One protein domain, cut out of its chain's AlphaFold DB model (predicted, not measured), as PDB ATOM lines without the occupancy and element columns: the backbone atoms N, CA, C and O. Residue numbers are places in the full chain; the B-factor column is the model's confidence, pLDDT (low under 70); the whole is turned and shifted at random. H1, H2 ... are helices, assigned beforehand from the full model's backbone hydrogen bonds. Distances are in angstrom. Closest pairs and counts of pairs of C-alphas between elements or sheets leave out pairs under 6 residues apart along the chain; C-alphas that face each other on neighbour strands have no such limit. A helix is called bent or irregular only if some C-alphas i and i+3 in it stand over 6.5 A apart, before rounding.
ATOM      1  N   LEU A  70     -26.244  26.286 100.041       80.94
ATOM      2  CA  LEU A  70     -25.095  25.894 100.836       80.94
ATOM      3  C   LEU A  70     -24.330  27.122 101.339       80.94
ATOM      4  O   LEU A  70     -23.759  27.078 102.427       80.94
ATOM      5  N   GLU A  71     -24.335  28.228 100.595       80.00
ATOM      6  CA  GLU A  71     -23.672  29.463 101.005       80.00
ATOM      7  C   GLU A  71     -24.372  30.067 102.226       80.00
ATOM      8  O   GLU A  71     -23.724  30.391 103.230       80.00
ATOM      9  N   ILE A  72     -25.706  30.145 102.185       84.19
ATOM     10  CA  ILE A  72     -26.513  30.621 103.313       84.19
ATOM     11  C   ILE A  72     -26.339  29.697 104.523       84.19
ATOM     12  O   ILE A  72     -26.144  30.187 105.641       84.19
ATOM     13  N   ALA A  73     -26.366  28.378 104.318       83.75
ATOM     14  CA  ALA A  73     -26.200  27.400 105.388       83.75
ATOM     15  C   ALA A  73     -24.829  27.523 106.072       83.75
ATOM     16  O   ALA A  73     -24.747  27.595 107.299       83.75
ATOM     17  N   LEU A  74     -23.746  27.617 105.294       85.81
ATOM     18  CA  LEU A  74     -22.389  27.765 105.824       85.81
ATOM     19  C   LEU A  74     -22.192  29.092 106.559       85.81
ATOM     20  O   LEU A  74     -21.567  29.108 107.621       85.81
ATOM     21  N   ARG A  75     -22.748  30.188 106.034       84.31
ATOM     22  CA  ARG A  75     -22.710  31.495 106.700       84.31
ATOM     23  C   ARG A  75     -23.409  31.444 108.058       84.31
ATOM     24  O   ARG A  75     -22.848  31.899 109.049       84.31
ATOM     25  N   LYS A  76     -24.589  30.824 108.131       84.81
ATOM     26  CA  LYS A  76     -25.343  30.679 109.387       84.81
ATOM     27  C   LYS A  76     -24.640  29.779 110.402       84.81
ATOM     28  O   LYS A  76     -24.644  30.091 111.588       84.81
ATOM     29  N   LEU A  77     -23.994  28.704 109.952       84.94
ATOM     30  CA  LEU A  77     -23.168  27.857 110.817       84.94
ATOM     31  C   LEU A  77     -21.962  28.613 111.380       84.94
ATOM     32  O   LEU A  77     -21.612  28.434 112.543       84.94
ATOM     33  N   HIS A  78     -21.349  29.482 110.578       81.50
ATOM     34  CA  HIS A  78     -20.256  30.330 111.038       81.50
ATOM     35  C   HIS A  78     -20.723  31.344 112.095       81.50
ATOM     36  O   HIS A  78     -20.076  31.479 113.129       81.50
ATOM     37  N   GLU A  79     -21.873  31.991 111.879       83.75
ATOM     38  CA  GLU A  79     -22.501  32.893 112.859       83.75
ATOM     39  C   GLU A  79     -22.800  32.170 114.187       83.75
ATOM     40  O   GLU A  79     -22.435  32.666 115.250       83.75
ATOM     41  N   LEU A  80     -23.371  30.960 114.135       79.19
ATOM     42  CA  LEU A  80     -23.628  30.128 115.321       79.19
ATOM     43  C   LEU A  80     -22.338  29.722 116.050       79.19
ATOM     44  O   LEU A  80     -22.297  29.691 117.277       79.19
ATOM     45  N   GLY A  81     -21.271  29.445 115.296       78.56
ATOM     46  CA  GLY A  81     -19.938  29.173 115.832       78.56
ATOM     47  C   GLY A  81     -19.374  30.313 116.670       78.56
ATOM     48  O   GLY A  81     -18.747  30.058 117.693       78.56
ATOM     49  N   LEU A  82     -19.617  31.557 116.259       79.06
ATOM     50  CA  LEU A  82     -19.163  32.741 116.988       79.06
ATOM     51  C   LEU A  82     -20.004  33.010 118.247       79.06
ATOM     52  O   LEU A  82     -19.465  33.508 119.233       79.06
ATOM     53  N   GLU A  83     -21.298  32.664 118.241       78.31
ATOM     54  CA  GLU A  83     -22.198  32.839 119.395       78.31
ATOM     55  C   GLU A  83     -21.893  31.872 120.559       78.31
ATOM     56  O   GLU A  83     -22.026  32.255 121.721       78.31
ATOM     57  N   ASP A  84     -21.473  30.638 120.266       71.50
ATOM     58  CA  ASP A  84     -21.255  29.571 121.261       71.50
ATOM     59  C   ASP A  84     -19.799  29.509 121.800       71.50
ATOM     60  O   ASP A  84     -19.451  28.620 122.584       71.50
ATOM     61  N   GLY A  85     -18.934  30.449 121.397       73.88
ATOM     62  CA  GLY A  85     -17.511  30.482 121.766       73.88
ATOM     63  C   GLY A  85     -16.669  29.390 121.087       73.88
ATOM     64  O   GLY A  85     -17.140  28.671 120.207       73.88
ATOM     65  N   ASP A  86     -15.404  29.234 121.497       73.38
ATOM     66  CA  ASP A  86     -14.416  28.387 120.796       73.38
ATOM     67  C   ASP A  86     -14.852  26.921 120.606       73.38
ATOM     68  O   ASP A  86     -14.546  26.296 119.585       73.38
ATOM     69  N   LEU A  87     -15.600  26.362 121.567       74.19
ATOM     70  CA  LEU A  87     -16.100  24.986 121.490       74.19
ATOM     71  C   LEU A  87     -17.232  24.844 120.459       74.19
ATOM     72  O   LEU A  87     -17.264  23.873 119.700       74.19
ATOM     73  N   GLY A  88     -18.134  25.827 120.404       76.12
ATOM     74  CA  GLY A  88     -19.185  25.890 119.394       76.12
ATOM     75  C   GLY A  88     -18.614  26.131 118.003       76.12
ATOM     76  O   GLY A  88     -19.014  25.462 117.052       76.12
ATOM     77  N   TYR A  89     -17.613  27.003 117.888       79.50
ATOM     78  CA  TYR A  89     -16.923  27.262 116.630       79.50
ATOM     79  C   TYR A  89     -16.327  25.987 116.025       79.50
ATOM     80  O   TYR A  89     -16.582  25.683 114.860       79.50
ATOM     81  N   ALA A  90     -15.580  25.203 116.811       83.25
ATOM     82  CA  ALA A  90     -14.973  23.960 116.332       83.25
ATOM     83  C   ALA A  90     -16.025  22.948 115.844       83.25
ATOM     84  O   ALA A  90     -15.854  22.334 114.787       83.25
ATOM     85  N   TYR A  91     -17.127  22.805 116.583       83.25
ATOM     86  CA  TYR A  91     -18.231  21.923 116.214       83.25
ATOM     87  C   TYR A  91     -18.925  22.381 114.923       83.25
ATOM     88  O   TYR A  91     -19.005  21.623 113.953       83.25
ATOM     89  N   TRP A  92     -19.369  23.637 114.861       83.75
ATOM     90  CA  TRP A  92     -20.081  24.170 113.698       83.75
ATOM     91  C   TRP A  92     -19.194  24.257 112.451       83.75
ATOM     92  O   TRP A  92     -19.667  24.035 111.334       83.75
ATOM     93  N   TYR A  93     -17.887  24.463 112.629       84.44
ATOM     94  CA  TYR A  93     -16.907  24.372 111.553       84.44
ATOM     95  C   TYR A  93     -16.817  22.957 110.965       84.44
ATOM     96  O   TYR A  93     -16.834  22.798 109.742       84.44
ATOM     97  N   GLN A  94     -16.774  21.917 111.805       87.81
ATOM     98  CA  GLN A  94     -16.777  20.526 111.333       87.81
ATOM     99  C   GLN A  94     -18.068  20.181 110.584       87.81
ATOM    100  O   GLN A  94     -18.013  19.548 109.527       87.81
ATOM    101  N   VAL A  95     -19.215  20.652 111.075       88.06
ATOM    102  CA  VAL A  95     -20.507  20.493 110.388       88.06
ATOM    103  C   VAL A  95     -20.489  21.185 109.020       88.06
ATOM    104  O   VAL A  95     -20.894  20.588 108.023       88.06
ATOM    105  N   GLY A  96     -19.939  22.399 108.924       89.25
ATOM    106  CA  GLY A  96     -19.793  23.100 107.646       89.25
ATOM    107  C   GLY A  96     -18.891  22.361 106.651       89.25
ATOM    108  O   GLY A  96     -19.196  22.284 105.461       89.25
ATOM    109  N   GLN A  97     -17.800  21.752 107.122       89.75
ATOM    110  CA  GLN A  97     -16.929  20.925 106.278       89.75
ATOM    111  C   GLN A  97     -17.638  19.667 105.761       89.75
ATOM    112  O   GLN A  97     -17.439  19.281 104.607       89.75
ATOM    113  N   LEU A  98     -18.485  19.043 106.582       91.62
ATOM    114  CA  LEU A  98     -19.280  17.890 106.168       91.62
ATOM    115  C   LEU A  98     -20.262  18.262 105.050       91.62
ATOM    116  O   LEU A  98     -20.316  17.568 104.037       91.62
ATOM    117  N   LEU A  99     -20.971  19.384 105.198       89.12
ATOM    118  CA  LEU A  99     -21.905  19.867 104.180       89.12
ATOM    119  C   LEU A  99     -21.203  20.183 102.853       89.12
ATOM    120  O   LEU A  99     -21.694  19.790 101.799       89.12
ATOM    121  N   LYS A 100     -20.016  20.803 102.891       87.81
ATOM    122  CA  LYS A 100     -19.210  21.043 101.679       87.81
ATOM    123  C   LYS A 100     -18.854  19.751 100.948       87.81
ATOM    124  O   LYS A 100     -18.951  19.688  99.727       87.81
ATOM    125  N   ARG A 101     -18.445  18.715 101.685       89.06
ATOM    126  CA  ARG A 101     -18.116  17.409 101.095       89.06
ATOM    127  C   ARG A 101     -19.348  16.727 100.514       89.06
ATOM    128  O   ARG A 101     -19.254  16.173  99.425       89.06
ATOM    129  N   ALA A 102     -20.478  16.784 101.216       87.94
ATOM    130  CA  ALA A 102     -21.735  16.221 100.739       87.94
ATOM    131  C   ALA A 102     -22.192  16.897  99.438       87.94
ATOM    132  O   ALA A 102     -22.501  16.202  98.478       87.94
ATOM    133  N   ALA A 103     -22.134  18.229  99.366       84.19
ATOM    134  CA  ALA A 103     -22.461  18.969  98.149       84.19
ATOM    135  C   ALA A 103     -21.513  18.638  96.984       84.19
ATOM    136  O   ALA A 103     -21.962  18.416  95.864       84.19
ATOM    137  N   GLY A 104     -20.205  18.525  97.247       86.81
ATOM    138  CA  GLY A 104     -19.246  18.077  96.233       86.81
ATOM    139  C   GLY A 104     -19.527  16.654  95.737       86.81
ATOM    140  O   GLY A 104     -19.398  16.377  94.550       86.81
ATOM    141  N   MET A 105     -19.954  15.756  96.627       88.50
ATOM    142  CA  MET A 105     -20.337  14.393  96.263       88.50
ATOM    143  C   MET A 105     -21.641  14.355  95.461       88.50
ATOM    144  O   MET A 105     -21.723  13.590  94.506       88.50
ATOM    145  N   GLN A 106     -22.617  15.204  95.793       83.00
ATOM    146  CA  GLN A 106     -23.849  15.350  95.018       83.00
ATOM    147  C   GLN A 106     -23.545  15.811  93.588       83.00
ATOM    148  O   GLN A 106     -23.976  15.162  92.646       83.00
ATOM    149  N   ALA A 107     -22.697  16.830  93.417       83.38
ATOM    150  CA  ALA A 107     -22.288  17.296  92.090       83.38
ATOM    151  C   ALA A 107     -21.590  16.201  91.258       83.38
ATOM    152  O   ALA A 107     -21.793  16.111  90.049       83.38
ATOM    153  N   LEU A 108     -20.787  15.338  91.895       89.12
ATOM    154  CA  LEU A 108     -20.187  14.180  91.222       89.12
ATOM    155  C   LEU A 108     -21.230  13.128  90.832       89.12
ATOM    156  O   LEU A 108     -21.130  12.547  89.755       89.12
ATOM    157  N   ILE A 109     -22.217  12.869  91.693       85.00
ATOM    158  CA  ILE A 109     -23.328  11.959  91.392       85.00
ATOM    159  C   ILE A 109     -24.134  12.488  90.207       85.00
ATOM    160  O   ILE A 109     -24.470  11.708  89.319       85.00
ATOM    161  N   ASP A 110     -24.402  13.790  90.167       84.31
ATOM    162  CA  ASP A 110     -25.159  14.419  89.088       84.31
ATOM    163  C   ASP A 110     -24.394  14.316  87.757       84.31
ATOM    164  O   ASP A 110     -24.958  13.863  86.762       84.31
ATOM    165  N   ALA A 111     -23.086  14.599  87.759       85.81
ATOM    166  CA  ALA A 111     -22.228  14.444  86.582       85.81
ATOM    167  C   ALA A 111     -22.167  12.988  86.077       85.81
ATOM    168  O   ALA A 111     -22.355  12.720  84.892       85.81
ATOM    169  N   LEU A 112     -21.970  12.021  86.981       87.31
ATOM    170  CA  LEU A 112     -21.960  10.594  86.630       87.31
ATOM    171  C   LEU A 112     -23.328  10.108  86.132       87.31
ATOM    172  O   LEU A 112     -23.408   9.227  85.275       87.31
ATOM    173  N   SER A 113     -24.411  10.665  86.673       85.56
ATOM    174  CA  SER A 113     -25.771  10.359  86.232       85.56
ATOM    175  C   SER A 113     -26.005  10.864  84.810       85.56
ATOM    176  O   SER A 113     -26.562  10.130  83.994       85.56
ATOM    177  N   GLU A 114     -25.510  12.059  84.486       86.25
ATOM    178  CA  GLU A 114     -25.573  12.617  83.136       86.25
ATOM    179  C   GLU A 114     -24.797  11.752  82.125       86.25
ATOM    180  O   GLU A 114     -25.333  11.386  81.077       86.25
ATOM    181  N   GLU A 115     -23.576  11.320  82.458       85.81
ATOM    182  CA  GLU A 115     -22.780  10.414  81.611       85.81
ATOM    183  C   GLU A 115     -23.475   9.060  81.368       85.81
ATOM    184  O   GLU A 115     -23.448   8.508  80.258       85.81
ATOM    185  N   LEU A 116     -24.130   8.511  82.397       85.44
ATOM    186  CA  LEU A 116     -24.913   7.280  82.279       85.44
ATOM    187  C   LEU A 116     -26.132   7.460  81.374       85.44
ATOM    188  O   LEU A 116     -26.452   6.552  80.598       85.44
ATOM    189  N   GLU A 117     -26.822   8.595  81.457       85.62
ATOM    190  CA  GLU A 117     -27.953   8.905  80.583       85.62
ATOM    191  C   GLU A 117     -27.513   9.048  79.125       85.62
ATOM    192  O   GLU A 117     -28.128   8.440  78.244       85.62
ATOM    193  N   GLN A 118     -26.402   9.739  78.867       81.62
ATOM    194  CA  GLN A 118     -25.818   9.852  77.527       81.62
ATOM    195  C   GLN A 118     -25.426   8.476  76.964       81.62
ATOM    196  O   GLN A 118     -25.761   8.139  75.826       81.62
ATOM    197  N   SER A 119     -24.800   7.629  77.784       79.88
ATOM    198  CA  SER A 119     -24.420   6.263  77.400       79.88
ATOM    199  C   SER A 119     -25.630   5.367  77.116       79.88
ATOM    200  O   SER A 119     -25.576   4.497  76.245       79.88
ATOM    201  N   ARG A 120     -26.739   5.559  77.840       76.19
ATOM    202  CA  ARG A 120     -28.003   4.845  77.601       76.19
ATOM    203  C   ARG A 120     -28.697   5.326  76.331       76.19
ATOM    204  O   ARG A 120     -29.211   4.491  75.595       76.19
ATOM    205  N   ALA A 121     -28.679   6.629  76.057       77.69
ATOM    206  CA  ALA A 121     -29.233   7.205  74.835       77.69
ATOM    207  C   ALA A 121     -28.449   6.781  73.579       77.69
ATOM    208  O   ALA A 121     -29.035   6.617  72.513       77.69
ATOM    209  N   ALA A 122     -27.141   6.549  73.717       74.81
ATOM    210  CA  ALA A 122     -26.269   6.090  72.639       74.81
ATOM    211  C   ALA A 122     -26.351   4.576  72.356       74.81
ATOM    212  O   ALA A 122     -25.735   4.116  71.394       74.81
ATOM    213  N   ARG A 123     -27.086   3.781  73.152       69.44
ATOM    214  CA  ARG A 123     -27.308   2.361  72.836       69.44
ATOM    215  C   ARG A 123     -28.407   2.227  71.774       69.44
ATOM    216  O   ARG A 123     -29.571   2.474  72.096       69.44
ATOM    217  N   PRO A 124     -28.094   1.786  70.541       62.75
ATOM    218  CA  PRO A 124     -29.129   1.406  69.592       62.75
ATOM    219  C   PRO A 124     -29.880   0.182  70.127       62.75
ATOM    220  O   PRO A 124     -29.296  -0.721  70.734       62.75
ATOM    221  N   LYS A 125     -31.198   0.183  69.928       56.91
ATOM    222  CA  LYS A 125     -32.073  -0.941  70.256       56.91
ATOM    223  C   LYS A 125     -31.601  -2.160  69.449       56.91
ATOM    224  O   LYS A 125     -31.453  -2.013  68.240       56.91
ATOM    225  N   PRO A 126     -31.317  -3.314  70.076       57.94
ATOM    226  CA  PRO A 126     -31.065  -4.525  69.310       57.94
ATOM    227  C   PRO A 126     -32.357  -4.914  68.581       57.94
ATOM    228  O   PRO A 126     -33.422  -4.933  69.212       57.94
ATOM    229  N   ASP A 127     -32.236  -5.134  67.271       51.38
ATOM    230  CA  ASP A 127     -33.286  -5.659  66.386       51.38
ATOM    231  C   ASP A 127     -33.759  -7.057  66.815       51.38
ATOM    232  O   ASP A 127     -32.911  -7.866  67.267       51.38
TER     233      ASP A 127
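AT A GLANCE: This is residues 70 to 127 of the 127 residues of an uncharacterized protein of Paraburkholderia sp. BL23I1N1 (UniProt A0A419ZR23). A helical hairpin with very unequal arms: the short helix H1 folds back through a sharp turn at Asp 84 and lies side by side with the first part of the long helix H2. H2 then sticks out far beyond H1, with residues 104 to 121 standing free, and a short tail to residue 127 extends the length. The printed part has 58 residues with two named helices, H1 then H2, and no named strand; the class is all helix. The whole is extended, with a radius of gyration of the C-alphas of 19.5 A, and its C-alphas span 68 by 16 by 9 A, only just a rod.

IN THESE COORDINATES: H1 takes residues 70 to 83 and begins at C-alpha 70, at (-25.095, 25.894, 100.836). It measures 20.0 A from first to last C-alpha. H2 takes residues 85 to 121, from C-alpha 85 at (-17.511, 30.482, 121.766) to C-alpha 121 at (-29.233, 7.205, 74.835), a length of 53.7 A.

HOW THE PARTS SIT: H1 and H2 form a helical hairpin, joined by a tight link of 1 residue. They run opposite ways at a shallow tilt of 11 degrees. They touch, and their closest C-alphas, those of Gly 81 and Tyr 89, are 3.7 A apart. H2 touches H1 with residues 88 to 103 alone. In both H1 and H2 every O i to N i+4 pair is within hydrogen-bond range. Neither helix is bent.

THE WHOLE: The two C-alphas farthest apart are those of Gly 85 and Asp 127, at 68.0 A. Residues 104 to 127 stand free, and the body without them has 34 residues and spans 27 by 15 by 5 A. The printed part has no cut and ends at the chain's last residue, Asp 127. The mean pLDDT of the printed part is 81.2, and residues 123 to 127 are under 70.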